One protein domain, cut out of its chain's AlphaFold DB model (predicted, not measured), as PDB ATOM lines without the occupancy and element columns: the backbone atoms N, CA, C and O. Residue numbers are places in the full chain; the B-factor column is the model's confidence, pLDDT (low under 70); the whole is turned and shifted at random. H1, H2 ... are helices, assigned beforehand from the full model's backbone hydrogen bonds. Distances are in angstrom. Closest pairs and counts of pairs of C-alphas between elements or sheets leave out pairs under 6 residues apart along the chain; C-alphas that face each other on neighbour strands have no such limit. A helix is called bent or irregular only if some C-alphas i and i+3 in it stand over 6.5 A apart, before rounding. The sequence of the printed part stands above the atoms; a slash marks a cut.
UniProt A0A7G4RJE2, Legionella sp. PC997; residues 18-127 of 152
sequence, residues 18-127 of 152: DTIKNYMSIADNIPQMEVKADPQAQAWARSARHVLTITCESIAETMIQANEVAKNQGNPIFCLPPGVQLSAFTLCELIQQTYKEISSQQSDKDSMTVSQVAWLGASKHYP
ATOM      1  N   ASP A  18     135.928 126.530 179.437       79.69
ATOM      2  CA  ASP A  18     135.577 127.818 178.864       79.69
ATOM      3  C   ASP A  18     136.350 128.948 179.562       79.69
ATOM      4  O   ASP A  18     136.535 128.966 180.788       79.69
ATOM      5  N   THR A  19     136.833 129.882 178.752       94.25
ATOM      6  CA  THR A  19     137.628 131.016 179.218       94.25
ATOM      7  C   THR A  19     136.710 132.150 179.641       94.25
ATOM      8  O   THR A  19     135.620 132.337 179.094       94.25
ATOM      9  N   ILE A  20     137.171 132.980 180.575       96.06
ATOM     10  CA  ILE A  20     136.442 134.189 180.953       96.06
ATOM     11  C   ILE A  20     136.256 135.129 179.754       96.06
ATOM     12  O   ILE A  20     135.243 135.817 179.665       96.06
ATOM     13  N   LYS A  21     137.173 135.110 178.778       95.62
ATOM     14  CA  LYS A  21     137.041 135.875 177.534       95.62
ATOM     15  C   LYS A  21     135.759 135.531 176.775       95.62
ATOM     16  O   LYS A  21     135.032 136.432 176.360       95.62
ATOM     17  N   ASN A  22     135.483 134.242 176.582       94.94
ATOM     18  CA  ASN A  22     134.285 133.803 175.869       94.94
ATOM     19  C   ASN A  22     133.016 134.134 176.665       94.94
ATOM     20  O   ASN A  22     132.068 134.683 176.105       94.94
ATOM     21  N   TYR A  23     133.039 133.903 177.982       96.31
ATOM     22  CA  TYR A  23     131.956 134.302 178.885       96.31
ATOM     23  C   TYR A  23     131.619 135.794 178.743       96.31
ATOM     24  O   TYR A  23     130.460 136.153 178.533       96.31
ATOM     25  N   MET A  24     132.630 136.668 178.799       96.88
ATOM     26  CA  MET A  24     132.447 138.118 178.692       96.88
ATOM     27  C   MET A  24     131.974 138.534 177.301       96.88
ATOM     28  O   MET A  24     131.084 139.369 177.191       96.88
ATOM     29  N   SER A  25     132.477 137.890 176.245       96.25
ATOM     30  CA  SER A  25     131.981 138.096 174.882       96.25
ATOM     31  C   SER A  25     130.479 137.803 174.773       96.25
ATOM     32  O   SER A  25     129.738 138.584 174.179       96.25
ATOM     33  N   ILE A  26     129.992 136.713 175.374       96.56
ATOM     34  CA  ILE A  26     128.555 136.402 175.394       96.56
ATOM     35  C   ILE A  26     127.798 137.459 176.208       96.56
ATOM     36  O   ILE A  26     126.822 138.023 175.711       96.56
ATOM     37  N   ALA A  27     128.263 137.750 177.427       96.88
ATOM     38  CA  ALA A  27     127.622 138.694 178.340       96.88
ATOM     39  C   ALA A  27     127.465 140.094 177.722       96.88
ATOM     40  O   ALA A  27     126.376 140.666 177.767       96.88
ATOM     41  N   ASP A  28     128.512 140.608 177.075       97.00
ATOM     42  CA  ASP A  28     128.534 141.942 176.468       97.00
ATOM     43  C   ASP A  28     127.661 142.035 175.197       97.00
ATOM     44  O   ASP A  28     127.194 143.118 174.829       97.00
ATOM     45  N   ASN A  29     127.400 140.905 174.530       97.38
ATOM     46  CA  ASN A  29     126.558 140.847 173.332       97.38
ATOM     47  C   ASN A  29     125.060 140.703 173.641       97.38
ATOM     48  O   ASN A  29     124.236 141.095 172.812       97.38
ATOM     49  N   ILE A  30     124.678 140.185 174.814       97.38
ATOM     50  CA  ILE A  30     123.266 140.023 175.210       97.38
ATOM     51  C   ILE A  30     122.467 141.331 175.054       97.38
ATOM     52  O   ILE A  30     121.475 141.312 174.321       97.38
ATOM     53  N   PRO A  31     122.887 142.483 175.623       96.38
ATOM     54  CA  PRO A  31     122.123 143.726 175.498       96.38
ATOM     55  C   PRO A  31     121.934 144.163 174.043       96.38
ATOM     56  O   PRO A  31     120.867 144.638 173.663       96.38
ATOM     57  N   GLN A  32     122.955 143.956 173.205       95.81
ATOM     58  CA  GLN A  32     122.915 144.322 171.788       95.81
ATOM     59  C   GLN A  32     121.925 143.466 170.998       95.81
ATOM     60  O   GLN A  32     121.352 143.930 170.016       95.81
ATOM     61  N   MET A  33     121.737 142.212 171.399       96.19
ATOM     62  CA  MET A  33     120.830 141.281 170.733       96.19
ATOM     63  C   MET A  33     119.378 141.453 171.188       96.19
ATOM     64  O   MET A  33     118.467 141.169 170.419       96.19
ATOM     65  N   GLU A  34     119.149 141.990 172.386       94.50
ATOM     66  CA  GLU A  34     117.805 142.251 172.922       94.50
ATOM     67  C   GLU A  34     117.126 143.460 172.302       94.50
ATOM     68  O   GLU A  34     115.917 143.449 172.087       94.50
ATOM     69  N   VAL A  35     117.906 144.495 171.993       95.50
ATOM     70  CA  VAL A  35     117.390 145.705 171.343       95.50
ATOM     71  C   VAL A  35     117.159 145.511 169.844       95.50
ATOM     72  O   VAL A  35     116.489 146.327 169.213       95.50
ATOM     73  N   LYS A  36     117.690 144.431 169.253       94.62
ATOM     74  CA  LYS A  36     117.393 144.079 167.863       94.62
ATOM     75  C   LYS A  36     115.935 143.628 167.770       94.62
ATOM     76  O   LYS A  36     115.480 142.763 168.513       94.62
ATOM     77  N   ALA A  37     115.211 144.188 166.805       86.12
ATOM     78  CA  ALA A  37     113.823 143.818 166.512       86.12
ATOM     79  C   ALA A  37     113.685 142.453 165.801       86.12
ATOM     80  O   ALA A  37     112.582 142.055 165.435       86.12
ATOM     81  N   ASP A  38     114.795 141.748 165.580       96.06
ATOM     82  CA  ASP A  38     114.830 140.440 164.934       96.06
ATOM     83  C   ASP A  38     114.486 139.311 165.935       96.06
ATOM     84  O   ASP A  38     115.150 139.190 166.973       96.06
ATOM     85  N   PRO A  39     113.487 138.450 165.650       96.06
ATOM     86  CA  PRO A  39     113.089 137.371 166.555       96.06
ATOM     87  C   PRO A  39     114.208 136.374 166.873       96.06
ATOM     88  O   PRO A  39     114.270 135.859 167.994       96.06
ATOM     89  N   GLN A  40     115.098 136.092 165.915       96.62
ATOM     90  CA  GLN A  40     116.212 135.170 166.125       96.62
ATOM     91  C   GLN A  40     117.240 135.771 167.091       96.62
ATOM     92  O   GLN A  40     117.705 135.074 167.995       96.62
ATOM     93  N   ALA A  41     117.543 137.064 166.964       96.75
ATOM     94  CA  ALA A  41     118.427 137.775 167.877       96.75
ATOM     95  C   ALA A  41     117.901 137.770 169.320       96.75
ATOM     96  O   ALA A  41     118.649 137.466 170.253       96.75
ATOM     97  N   GLN A  42     116.601 138.006 169.509       96.25
ATOM     98  CA  GLN A  42     115.976 137.957 170.834       96.25
ATOM     99  C   GLN A  42     115.946 136.538 171.414       96.25
ATOM    100  O   GLN A  42     116.178 136.346 172.610       96.25
ATOM    101  N   ALA A  43     115.684 135.523 170.583       97.38
ATOM    102  CA  ALA A  43     115.754 134.128 171.007       97.38
ATOM    103  C   ALA A  43     117.175 133.746 171.448       97.38
ATOM    104  O   ALA A  43     117.334 133.141 172.507       97.38
ATOM    105  N   TRP A  44     118.194 134.162 170.691       97.19
ATOM    106  CA  TRP A  44     119.594 133.985 171.072       97.19
ATOM    107  C   TRP A  44     119.898 134.651 172.416       97.19
ATOM    108  O   TRP A  44     120.470 134.001 173.285       97.19
ATOM    109  N   ALA A  45     119.462 135.898 172.634       97.75
ATOM    110  CA  ALA A  45     119.732 136.618 173.880       97.75
ATOM    111  C   ALA A  45     119.116 135.931 175.109       97.75
ATOM    112  O   ALA A  45     119.780 135.787 176.137       97.75
ATOM    113  N   ARG A  46     117.874 135.437 174.990       96.75
ATOM    114  CA  ARG A  46     117.220 134.659 176.056       96.75
ATOM    115  C   ARG A  46     117.990 133.380 176.379       96.75
ATOM    116  O   ARG A  46     118.233 133.099 177.551       96.75
ATOM    117  N   SER A  47     118.405 132.636 175.356       97.56
ATOM    118  CA  SER A  47     119.190 131.411 175.532       97.56
ATOM    119  C   SER A  47     120.560 131.699 176.143       97.56
ATOM    120  O   SER A  47     120.968 131.011 177.074       97.56
ATOM    121  N   ALA A  48     121.247 132.743 175.675       97.12
ATOM    122  CA  ALA A  48     122.538 133.169 176.201       97.12
ATOM    123  C   ALA A  48     122.441 133.546 177.685       97.12
ATOM    124  O   ALA A  48     123.227 133.044 178.485       97.12
ATOM    125  N   ARG A  49     121.434 134.340 178.082       96.38
ATOM    126  CA  ARG A  49     121.165 134.632 179.502       96.38
ATOM    127  C   ARG A  49     120.998 133.363 180.318       96.38
ATOM    128  O   ARG A  49     121.631 133.227 181.357       96.38
ATOM    129  N   HIS A  50     120.176 132.436 179.838       97.06
ATOM    130  CA  HIS A  50     119.913 131.197 180.554       97.06
ATOM    131  C   HIS A  50     121.181 130.350 180.738       97.06
ATOM    132  O   HIS A  50     121.441 129.877 181.842       97.06
ATOM    133  N   VAL A  51     122.009 130.231 179.694       95.81
ATOM    134  CA  VAL A  51     123.308 129.542 179.768       95.81
ATOM    135  C   VAL A  51     124.221 130.200 180.803       95.81
ATOM    136  O   VAL A  51     124.794 129.495 181.635       95.81
ATOM    137  N   LEU A  52     124.338 131.534 180.805       96.12
ATOM    138  CA  LEU A  52     125.156 132.235 181.800       96.12
ATOM    139  C   LEU A  52     124.612 132.043 183.223       96.12
ATOM    140  O   LEU A  52     125.400 131.797 184.133       96.12
ATOM    141  N   THR A  53     123.290 132.084 183.419       96.81
ATOM    142  CA  THR A  53     122.664 131.828 184.723       96.81
ATOM    143  C   THR A  53     122.966 130.420 185.228       96.81
ATOM    144  O   THR A  53     123.468 130.297 186.341       96.81
ATOM    145  N   ILE A  54     122.752 129.378 184.415       96.94
ATOM    146  CA  ILE A  54     123.060 127.987 184.796       96.94
ATOM    147  C   ILE A  54     124.553 127.819 185.095       96.94
ATOM    148  O   ILE A  54     124.928 127.124 186.040       96.94
ATOM    149  N   THR A  55     125.415 128.471 184.310       95.94
ATOM    150  CA  THR A  55     126.866 128.454 184.537       95.94
ATOM    151  C   THR A  55     127.198 129.019 185.916       95.94
ATOM    152  O   THR A  55     127.902 128.377 186.691       95.94
ATOM    153  N   CYS A  56     126.659 130.192 186.257       97.75
ATOM    154  CA  CYS A  56     126.873 130.800 187.566       97.75
ATOM    155  C   CYS A  56     126.247 129.978 188.698       97.75
ATOM    156  O   CYS A  56     126.854 129.868 189.752       97.75
ATOM    157  N   GLU A  57     125.076 129.375 188.502       97.81
ATOM    158  CA  GLU A  57     124.438 128.503 189.497       97.81
ATOM    159  C   GLU A  57     125.314 127.284 189.804       97.81
ATOM    160  O   GLU A  57     125.682 127.056 190.954       97.81
ATOM    161  N   SER A  58     125.771 126.590 188.760       97.44
ATOM    162  CA  SER A  58     126.640 125.415 188.881       97.44
ATOM    163  C   SER A  58     127.967 125.750 189.575       97.44
ATOM    164  O   SER A  58     128.451 124.999 190.428       97.44
ATOM    165  N   ILE A  59     128.567 126.897 189.232       97.50
ATOM    166  CA  ILE A  59     129.799 127.368 189.875       97.50
ATOM    167  C   ILE A  59     129.520 127.767 191.329       97.50
ATOM    168  O   ILE A  59     130.288 127.375 192.203       97.50
ATOM    169  N   ALA A  60     128.434 128.489 191.615       97.94
ATOM    170  CA  ALA A  60     128.076 128.919 192.964       97.94
ATOM    171  C   ALA A  60     127.855 127.727 193.899       97.94
ATOM    172  O   ALA A  60     128.423 127.697 194.989       97.94
ATOM    173  N   GLU A  61     127.100 126.718 193.464       97.62
ATOM    174  CA  GLU A  61     126.887 125.491 194.232       97.62
ATOM    175  C   GLU A  61     128.205 124.772 194.519       97.62
ATOM    176  O   GLU A  61     128.489 124.422 195.666       97.62
ATOM    177  N   THR A  62     129.048 124.620 193.495       97.31
ATOM    178  CA  THR A  62     130.375 124.008 193.639       97.31
ATOM    179  C   THR A  62     131.244 124.800 194.617       97.31
ATOM    180  O   THR A  62     131.910 124.219 195.473       97.31
ATOM    181  N   MET A  63     131.223 126.132 194.526       97.75
ATOM    182  CA  MET A  63     131.966 127.024 195.412       97.75
ATOM    183  C   MET A  63     131.483 126.922 196.856       97.75
ATOM    184  O   MET A  63     132.309 126.829 197.759       97.75
ATOM    185  N   ILE A  64     130.169 126.903 197.087       97.19
ATOM    186  CA  ILE A  64     129.582 126.746 198.422       97.19
ATOM    187  C   ILE A  64     129.984 125.394 199.016       97.19
ATOM    188  O   ILE A  64     130.468 125.349 200.144       97.19
ATOM    189  N   GLN A  65     129.855 124.304 198.255       97.12
ATOM    190  CA  GLN A  65     130.235 122.966 198.719       97.12
ATOM    191  C   GLN A  65     131.728 122.883 199.054       97.12
ATOM    192  O   GLN A  65     132.098 122.432 200.138       97.12
ATOM    193  N   ALA A  66     132.594 123.366 198.159       97.06
ATOM    194  CA  ALA A  66     134.035 123.395 198.392       97.06
ATOM    195  C   ALA A  66     134.405 124.274 199.598       97.06
ATOM    196  O   ALA A  66     135.271 123.906 200.392       97.06
ATOM    197  N   ASN A  67     133.722 125.406 199.776       96.94
ATOM    198  CA  ASN A  67     133.958 126.308 200.896       96.94
ATOM    199  C   ASN A  67     133.497 125.717 202.234       96.94
ATOM    200  O   ASN A  67     134.190 125.896 203.230       96.94
ATOM    201  N   GLU A  68     132.388 124.971 202.278       96.12
ATOM    202  CA  GLU A  68     131.972 124.259 203.495       96.12
ATOM    203  C   GLU A  68     132.976 123.160 203.877       96.12
ATOM    204  O   GLU A  68     133.313 123.017 205.053       96.12
ATOM    205  N   VAL A  69     133.548 122.438 202.903       97.75
ATOM    206  CA  VAL A  69     134.651 121.497 203.173       97.75
ATOM    207  C   VAL A  69     135.868 122.230 203.750       97.75
ATOM    208  O   VAL A  69     136.416 121.803 204.766       97.75
ATOM    209  N   ALA A  70     136.268 123.352 203.148       95.50
ATOM    210  CA  ALA A  70     137.413 124.144 203.595       95.50
ATOM    211  C   ALA A  70     137.194 124.759 204.994       95.50
ATOM    212  O   ALA A  70     138.082 124.755 205.847       95.50
ATOM    213  N   LYS A  71     135.971 125.209 205.279       94.25
ATOM    214  CA  LYS A  71     135.528 125.698 206.589       94.25
ATOM    215  C   LYS A  71     135.592 124.615 207.662       94.25
ATOM    216  O   LYS A  71     136.074 124.892 208.757       94.25
ATOM    217  N   ASN A  72     135.187 123.383 207.348       94.94
ATOM    218  CA  ASN A  72     135.310 122.244 208.265       94.94
ATOM    219  C   ASN A  72     136.776 121.884 208.565       94.94
ATOM    220  O   ASN A  72     137.067 121.302 209.605       94.94
ATOM    221  N   GLN A  73     137.703 122.268 207.683       94.62
ATOM    222  CA  GLN A  73     139.151 122.169 207.895       94.62
ATOM    223  C   GLN A  73     139.741 123.408 208.597       94.62
ATOM    224  O   GLN A  73     140.954 123.502 208.766       94.62
ATOM    225  N   GLY A  74     138.905 124.368 209.005       91.94
ATOM    226  CA  GLY A  74     139.323 125.597 209.683       91.94
ATOM    227  C   GLY A  74     139.896 126.676 208.761       91.94
ATOM    228  O   GLY A  74     140.401 127.679 209.263       91.94
ATOM    229  N   ASN A  75     139.820 126.503 207.439       93.31
ATOM    230  CA  ASN A  75     140.366 127.442 206.459       93.31
ATOM    231  C   ASN A  75     139.361 127.742 205.328       93.31
ATOM    232  O   ASN A  75     139.570 127.311 204.193       93.31
ATOM    233  N   PRO A  76     138.247 128.440 205.616       94.81
ATOM    234  CA  PRO A  76     137.296 128.851 204.586       94.81
ATOM    235  C   PRO A  76     137.963 129.753 203.535       94.81
ATOM    236  O   PRO A  76     138.785 130.609 203.856       94.81
ATOM    237  N   ILE A  77     137.571 129.579 202.273       94.88
ATOM    238  CA  ILE A  77     138.090 130.329 201.119       94.88
ATOM    239  C   ILE A  77     137.436 131.720 201.031       94.88
ATOM    240  O   ILE A  77     138.078 132.693 200.626       94.88
ATOM    241  N   PHE A  78     136.161 131.820 201.412       95.94
ATOM    242  CA  PHE A  78     135.411 133.072 201.546       95.94
ATOM    243  C   PHE A  78     134.359 132.963 202.662       95.94
ATOM    244  O   PHE A  78     133.942 131.866 203.039       95.94
ATOM    245  N   CYS A  79     133.913 134.101 203.196       95.38
ATOM    246  CA  CYS A  79     133.008 134.154 204.345       95.38
ATOM    247  C   CYS A  79     131.792 135.033 204.054       95.38
ATOM    248  O   CYS A  79     131.870 136.260 204.101       95.38
ATOM    249  N   LEU A  80     130.656 134.393 203.773       93.88
ATOM    250  CA  LEU A  80     129.394 135.094 203.542       93.88
ATOM    251  C   LEU A  80     128.861 135.696 204.856       93.88
ATOM    252  O   LEU A  80     128.833 134.995 205.873       93.88
ATOM    253  N   PRO A  81     128.414 136.964 204.855       92.12
ATOM    254  CA  PRO A  81     127.722 137.545 205.997       92.12
ATOM    255  C   PRO A  81     126.426 136.788 206.335       92.12
ATOM    256  O   PRO A  81     125.833 136.151 205.459       92.12
ATOM    257  N   PRO A  82     125.930 136.882 207.582       90.56
ATOM    258  CA  PRO A  82     124.655 136.280 207.959       90.56
ATOM    259  C   PRO A  82     123.515 136.729 207.034       90.56
ATOM    260  O   PRO A  82     123.349 137.919 206.780       90.56
ATOM    261  N   GLY A  83     122.726 135.774 206.536       90.44
ATOM    262  CA  GLY A  83     121.593 136.040 205.641       90.44
ATOM    263  C   GLY A  83     121.960 136.324 204.180       90.44
ATOM    264  O   GLY A  83     121.057 136.490 203.364       90.44
ATOM    265  N   VAL A  84     123.249 136.350 203.825       92.69
ATOM    266  CA  VAL A  84     123.704 136.504 202.437       92.69
ATOM    267  C   VAL A  84     123.931 135.130 201.812       92.69
ATOM    268  O   VAL A  84     124.604 134.276 202.387       92.69
ATOM    269  N   GLN A  85     123.402 134.930 200.606       92.06
ATOM    270  CA  GLN A  85     123.639 133.736 199.800       92.06
ATOM    271  C   GLN A  85     124.440 134.102 198.550       92.06
ATOM    272  O   GLN A  85     124.158 135.102 197.889       92.06
ATOM    273  N   LEU A  86     125.411 133.261 198.195       95.38
ATOM    274  CA  LEU A  86     126.081 133.346 196.902       95.38
ATOM    275  C   LEU A  86     125.151 132.777 195.819       95.38
ATOM    276  O   LEU A  86     125.244 131.608 195.465       95.38
ATOM    277  N   SER A  87     124.195 133.587 195.363       95.12
ATOM    278  CA  SER A  87     123.239 133.200 194.318       95.12
ATOM    279  C   SER A  87     123.869 133.242 192.919       95.12
ATOM    280  O   SER A  87     124.880 133.917 192.711       95.12
ATOM    281  N   ALA A  88     123.236 132.593 191.935       94.56
ATOM    282  CA  ALA A  88     123.672 132.646 190.537       94.56
ATOM    283  C   ALA A  88     123.755 134.088 190.003       94.56
ATOM    284  O   ALA A  88     124.725 134.450 189.341       94.56
ATOM    285  N   PHE A  89     122.766 134.926 190.335       94.75
ATOM    286  CA  PHE A  89     122.739 136.338 189.947       94.75
ATOM    287  C   PHE A  89     123.930 137.099 190.539       94.75
ATOM    288  O   PHE A  89     124.720 137.684 189.800       94.75
ATOM    289  N   THR A  90     124.111 137.004 191.860       95.69
ATOM    290  CA  THR A  90     125.214 137.662 192.573       95.69
ATOM    291  C   THR A  90     126.570 137.193 192.052       95.69
ATOM    292  O   THR A  90     127.477 138.003 191.878       95.69
ATOM    293  N   LEU A  91     126.725 135.894 191.773       97.69
ATOM    294  CA  LEU A  91     127.980 135.363 191.259       97.69
ATOM    295  C   LEU A  91     128.259 135.825 189.823       97.69
ATOM    296  O   LEU A  91     129.396 136.176 189.519       97.69
ATOM    297  N   CYS A  92     127.249 135.871 188.952       96.94
ATOM    298  CA  CYS A  92     127.394 136.397 187.594       96.94
ATOM    299  C   CYS A  92     127.865 137.859 187.589       96.94
ATOM    300  O   CYS A  92     128.790 138.202 186.850       96.94
ATOM    301  N   GLU A  93     127.268 138.717 188.421       96.44
ATOM    302  CA  GLU A  93     127.705 140.112 188.563       96.44
ATOM    303  C   GLU A  93     129.141 140.194 189.084       96.44
ATOM    304  O   GLU A  93     129.976 140.907 188.521       96.44
ATOM    305  N   LEU A  94     129.451 139.399 190.110       97.44
ATOM    306  CA  LEU A  94     130.770 139.364 190.720       97.44
ATOM    307  C   LEU A  94     131.854 138.911 189.735       97.44
ATOM    308  O   LEU A  94     132.932 139.501 189.713       97.44
ATOM    309  N   ILE A  95     131.579 137.912 188.891       97.81
ATOM    310  CA  ILE A  95     132.488 137.453 187.830       97.81
ATOM    311  C   ILE A  95     132.788 138.595 186.853       97.81
ATOM    312  O   ILE A  95     133.957 138.891 186.589       97.81
ATOM    313  N   GLN A  96     131.750 139.266 186.343       97.38
ATOM    314  CA  GLN A  96     131.911 140.355 185.377       97.38
ATOM    315  C   GLN A  96     132.665 141.544 185.975       97.38
ATOM    316  O   GLN A  96     133.546 142.111 185.323       97.38
ATOM    317  N   GLN A  97     132.341 141.924 187.213       97.44
ATOM    318  CA  GLN A  97     133.031 142.995 187.924       97.44
ATOM    319  C   GLN A  97     134.497 142.629 188.171       97.44
ATOM    320  O   GLN A  97     135.391 143.408 187.844       97.44
ATOM    321  N   THR A  98     134.759 141.421 188.670       97.19
ATOM    322  CA  THR A  98     136.121 140.953 188.950       97.19
ATOM    323  C   THR A  98     136.967 140.972 187.685       97.19
ATOM    324  O   THR A  98     138.061 141.527 187.692       97.19
ATOM    325  N   TYR A  99     136.450 140.468 186.564       96.56
ATOM    326  CA  TYR A  99     137.155 140.521 185.285       96.56
ATOM    327  C   TYR A  99     137.475 141.954 184.816       96.56
ATOM    328  O   TYR A  99     138.511 142.204 184.195       96.56
ATOM    329  N   LYS A 100     136.614 142.931 185.109       95.12
ATOM    330  CA  LYS A 100     136.884 144.342 184.788       95.12
ATOM    331  C   LYS A 100     137.958 144.950 185.701       95.12
ATOM    332  O   LYS A 100     138.688 145.827 185.257       95.12
ATOM    333  N   GLU A 101     138.081 144.460 186.933       95.19
ATOM    334  CA  GLU A 101     138.990 144.990 187.959       95.19
ATOM    335  C   GLU A 101     140.360 144.298 188.047       95.19
ATOM    336  O   GLU A 101     141.254 144.822 188.713       95.19
ATOM    337  N   ILE A 102     140.552 143.126 187.428       93.12
ATOM    338  CA  ILE A 102     141.847 142.428 187.450       93.12
ATOM    339  C   ILE A 102     142.925 143.313 186.807       93.12
ATOM    340  O   ILE A 102     142.892 143.587 185.605       93.12
ATOM    341  N   SER A 103     143.917 143.713 187.608       87.81
ATOM    342  CA  SER A 103     145.105 144.425 187.136       87.81
ATOM    343  C   SER A 103     146.159 143.424 186.646       87.81
ATOM    344  O   SER A 103     147.088 143.067 187.371       87.81
ATOM    345  N   SER A 104     146.005 142.932 185.422       89.06
ATOM    346  CA  SER A 104     147.017 142.121 184.735       89.06
ATOM    347  C   SER A 104     147.026 142.431 183.239       89.06
ATOM    348  O   SER A 104     146.203 143.208 182.746       89.06
ATOM    349  N   GLN A 105     147.976 141.850 182.504       91.56
ATOM    350  CA  GLN A 105     147.947 141.928 181.047       91.56
ATOM    351  C   GLN A 105     146.679 141.248 180.521       91.56
ATOM    352  O   GLN A 105     146.247 140.215 181.038       91.56
ATOM    353  N   GLN A 106     146.085 141.816 179.468       89.44
ATOM    354  CA  GLN A 106     144.818 141.324 178.926       89.44
ATOM    355  C   GLN A 106     144.905 139.854 178.486       89.44
ATOM    356  O   GLN A 106     143.946 139.117 178.678       89.44
ATOM    357  N   SER A 107     146.054 139.410 177.963       90.50
ATOM    358  CA  SER A 107     146.307 138.006 177.607       90.50
ATOM    359  C   SER A 107     146.182 137.064 178.802       90.50
ATOM    360  O   SER A 107     145.544 136.019 178.701       90.50
ATOM    361  N   ASP A 108     146.761 137.452 179.936       90.69
ATOM    362  CA  ASP A 108     146.788 136.630 181.143       90.69
ATOM    363  C   ASP A 108     145.377 136.525 181.710       90.69
ATOM    364  O   ASP A 108     144.898 135.439 182.029       90.69
ATOM    365  N   LYS A 109     144.674 137.660 181.747       92.50
ATOM    366  CA  LYS A 109     143.287 137.738 182.188       92.50
ATOM    367  C   LYS A 109     142.345 136.916 181.304       92.50
ATOM    368  O   LYS A 109     141.534 136.160 181.829       92.50
ATOM    369  N   ASP A 110     142.471 137.037 179.983       94.19
ATOM    370  CA  ASP A 110     141.657 136.314 178.996       94.19
ATOM    371  C   ASP A 110     141.807 134.795 179.118       94.19
ATOM    372  O   ASP A 110     140.873 134.064 178.796       94.19
ATOM    373  N   SER A 111     142.977 134.328 179.565       93.50
ATOM    374  CA  SER A 111     143.290 132.903 179.698       93.50
ATOM    375  C   SER A 111     142.690 132.245 180.945       93.50
ATOM    376  O   SER A 111     142.670 131.018 181.037       93.50
ATOM    377  N   MET A 112     142.184 133.035 181.898       95.06
ATOM    378  CA  MET A 112     141.575 132.501 183.114       95.06
ATOM    379  C   MET A 112     140.259 131.785 182.800       95.06
ATOM    380  O   MET A 112     139.505 132.184 181.911       95.06
ATOM    381  N   THR A 113     139.934 130.751 183.570       96.00
ATOM    382  CA  THR A 113     138.606 130.130 183.514       96.00
ATOM    383  C   THR A 113     137.579 130.986 184.247       96.00
ATOM    384  O   THR A 113     137.911 131.760 185.152       96.00
ATOM    385  N   VAL A 114     136.303 130.805 183.906       96.06
ATOM    386  CA  VAL A 114     135.194 131.486 184.595       96.06
ATOM    387  C   VAL A 114     135.235 131.220 186.107       96.06
ATOM    388  O   VAL A 114     135.135 132.151 186.902       96.06
ATOM    389  N   SER A 115     135.479 129.970 186.518       96.00
ATOM    390  CA  SER A 115     135.556 129.591 187.933       96.00
ATOM    391  C   SER A 115     136.752 130.214 188.657       96.00
ATOM    392  O   SER A 115     136.626 130.577 189.821       96.00
ATOM    393  N   GLN A 116     137.909 130.369 188.002       95.88
ATOM    394  CA  GLN A 116     139.063 131.048 188.611       95.88
ATOM    395  C   GLN A 116     138.742 132.510 188.933       95.88
ATOM    396  O   GLN A 116     139.044 132.986 190.027       95.88
ATOM    397  N   VAL A 117     138.094 133.209 187.998       97.25
ATOM    398  CA  VAL A 117     137.651 134.594 188.208       97.25
ATOM    399  C   VAL A 117     136.564 134.662 189.284       97.25
ATOM    400  O   VAL A 117     136.604 135.553 190.128       97.25
ATOM    401  N   ALA A 118     135.649 133.691 189.319       97.56
ATOM    402  CA  ALA A 118     134.618 133.576 190.349       97.56
ATOM    403  C   ALA A 118     135.211 133.440 191.763       97.56
ATOM    404  O   ALA A 118     134.831 134.188 192.663       97.56
ATOM    405  N   TRP A 119     136.183 132.540 191.951       97.00
ATOM    406  CA  TRP A 119     136.894 132.369 193.223       97.00
ATOM    407  C   TRP A 119     137.639 133.636 193.641       97.00
ATOM    408  O   TRP A 119     137.518 134.061 194.789       97.00
ATOM    409  N   LEU A 120     138.359 134.269 192.708       96.62
ATOM    410  CA  LEU A 120     139.056 135.527 192.970       96.62
ATOM    411  C   LEU A 120     138.085 136.618 193.445       96.62
ATOM    412  O   LEU A 120     138.353 137.303 194.432       96.62
ATOM    413  N   GLY A 121     136.945 136.748 192.765       96.62
ATOM    414  CA  GLY A 121     135.903 137.706 193.106       96.62
ATOM    415  C   GLY A 121     135.282 137.436 194.470       96.62
ATOM    416  O   GLY A 121     135.205 138.341 195.297       96.62
ATOM    417  N   ALA A 122     134.888 136.189 194.740       97.06
ATOM    418  CA  ALA A 122     134.266 135.804 196.005       97.06
ATOM    419  C   ALA A 122     135.203 136.010 197.195       97.06
ATOM    420  O   ALA A 122     134.794 136.617 198.180       97.06
ATOM    421  N   SER A 123     136.464 135.589 197.100       95.56
ATOM    422  CA  SER A 123     137.437 135.786 198.181       95.56
ATOM    423  C   SER A 123     137.772 137.261 198.414       95.56
ATOM    424  O   SER A 123     138.016 137.656 199.554       95.56
ATOM    425  N   LYS A 124     137.760 138.094 197.364       94.81
ATOM    426  CA  LYS A 124     137.969 139.546 197.483       94.81
ATOM    427  C   LYS A 124     136.755 140.256 198.089       94.81
ATOM    428  O   LYS A 124     136.927 141.145 198.917       94.81
ATOM    429  N   HIS A 125     135.547 139.892 197.661       95.88
ATOM    430  CA  HIS A 125     134.303 140.551 198.068       95.88
ATOM    431  C   HIS A 125     133.805 140.077 199.442       95.88
ATOM    432  O   HIS A 125     133.224 140.856 200.194       95.88
ATOM    433  N   TYR A 126     134.089 138.822 199.798       95.75
ATOM    434  CA  TYR A 126     133.713 138.193 201.063       95.75
ATOM    435  C   TYR A 126     134.950 137.679 201.820       95.75
ATOM    436  O   TYR A 126     135.099 136.465 202.020       95.75
ATOM    437  N   PRO A 127     135.867 138.569 202.238       94.81
ATOM    438  CA  PRO A 127     137.072 138.157 202.938       94.81
ATOM    439  C   PRO A 127     136.717 137.543 204.295       94.81
ATOM    440  O   PRO A 127     135.955 138.107 205.083       94.81
TER     441      PRO A 127
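Overview. This is residues 18 to 127 of the 152 residues of a protein of Legionella sp. PC997 (UniProt A0A7G4RJE2). Look first for one long helix, H2, running the length of the domain, with H3 standing off its middle nearly at a right angle, like the stem of a T. On one side of that stem H1 folds back along the first part of H2 as a helical hairpin; on the other side H5 crosses H3, and short H4 sits near the stem's far end. You have 110 printed residues with five named helices, H1 to H5 in chain order, and no named strand: the class is all helix, and the helix packing is mostly crossed. The whole is elongated, spanning 53 by 33 by 20 A, and only just compact, close to loose, with a radius of gyration of the C-alphas of 15.4 A.

Arrangement. Start from H2, residues 39 to 72. With its residues 41 to 52 alone it touches H1, residues 20 to 34, closest at the C-alphas of Ile 30 and Ala 45, 5.1 A apart; this hairpin has a steep tilt of 39 degrees, opposite ways. With residues 52 to 60 alone H2 touches H3, residues 88 to 101, at residues 88 to 92 alone; they are about perpendicular, at 89 degrees, and the closest C-alphas, of Glu 57 and Ala 88, are 4.3 A apart. Next find H5, residues 114 to 125, which touches H3 about perpendicular, at 87 degrees, with the C-alphas of Ile 95 and Ala 118 closest at 5.1 A. H5 and H2 only just touch, with 3 pairs of C-alphas within 8 A, the closest those of Ile 59 and Ser 115 at 6.5 A. H5 and H1 touch only at their ends, and only just, with 3 such pairs; the C-alphas of Ile 20 and Val 114 come closest, at 4.7 A. H4, residues 106 to 110, only just touches H1, also with 3 pairs, closest at the C-alphas of Lys 21 and Asp 110, 4.9 A apart; it is apart from H2. In H2, H3, H4 and H5 every O i to N i+4 pair is within hydrogen-bond range; in H1 9 of 11 are.

Along the chain. Find C-alpha 39 at (113.089, 137.371, 166.555); from there H2 runs 49.6 A to C-alpha 72 at (135.310, 122.244, 208.265). H1 measures 21.8 A and is only just irregular, with C-alphas 28 and 31 6.7 A apart. H3 measures 19.8 A, H4 5.9 A and H5 16.3 A; look for the end of H5 at C-alpha 125, (134.303, 140.551, 198.068).

Size, cuts and confidence. The two C-alphas farthest apart, those of Ala 37 and Gly 74, are 53.3 A apart. Residues 73 to 87 make the long link from H2 to H3; the other links are tight. The printed part has no cut; its mean pLDDT is 95.3, and no printed residue is under 70.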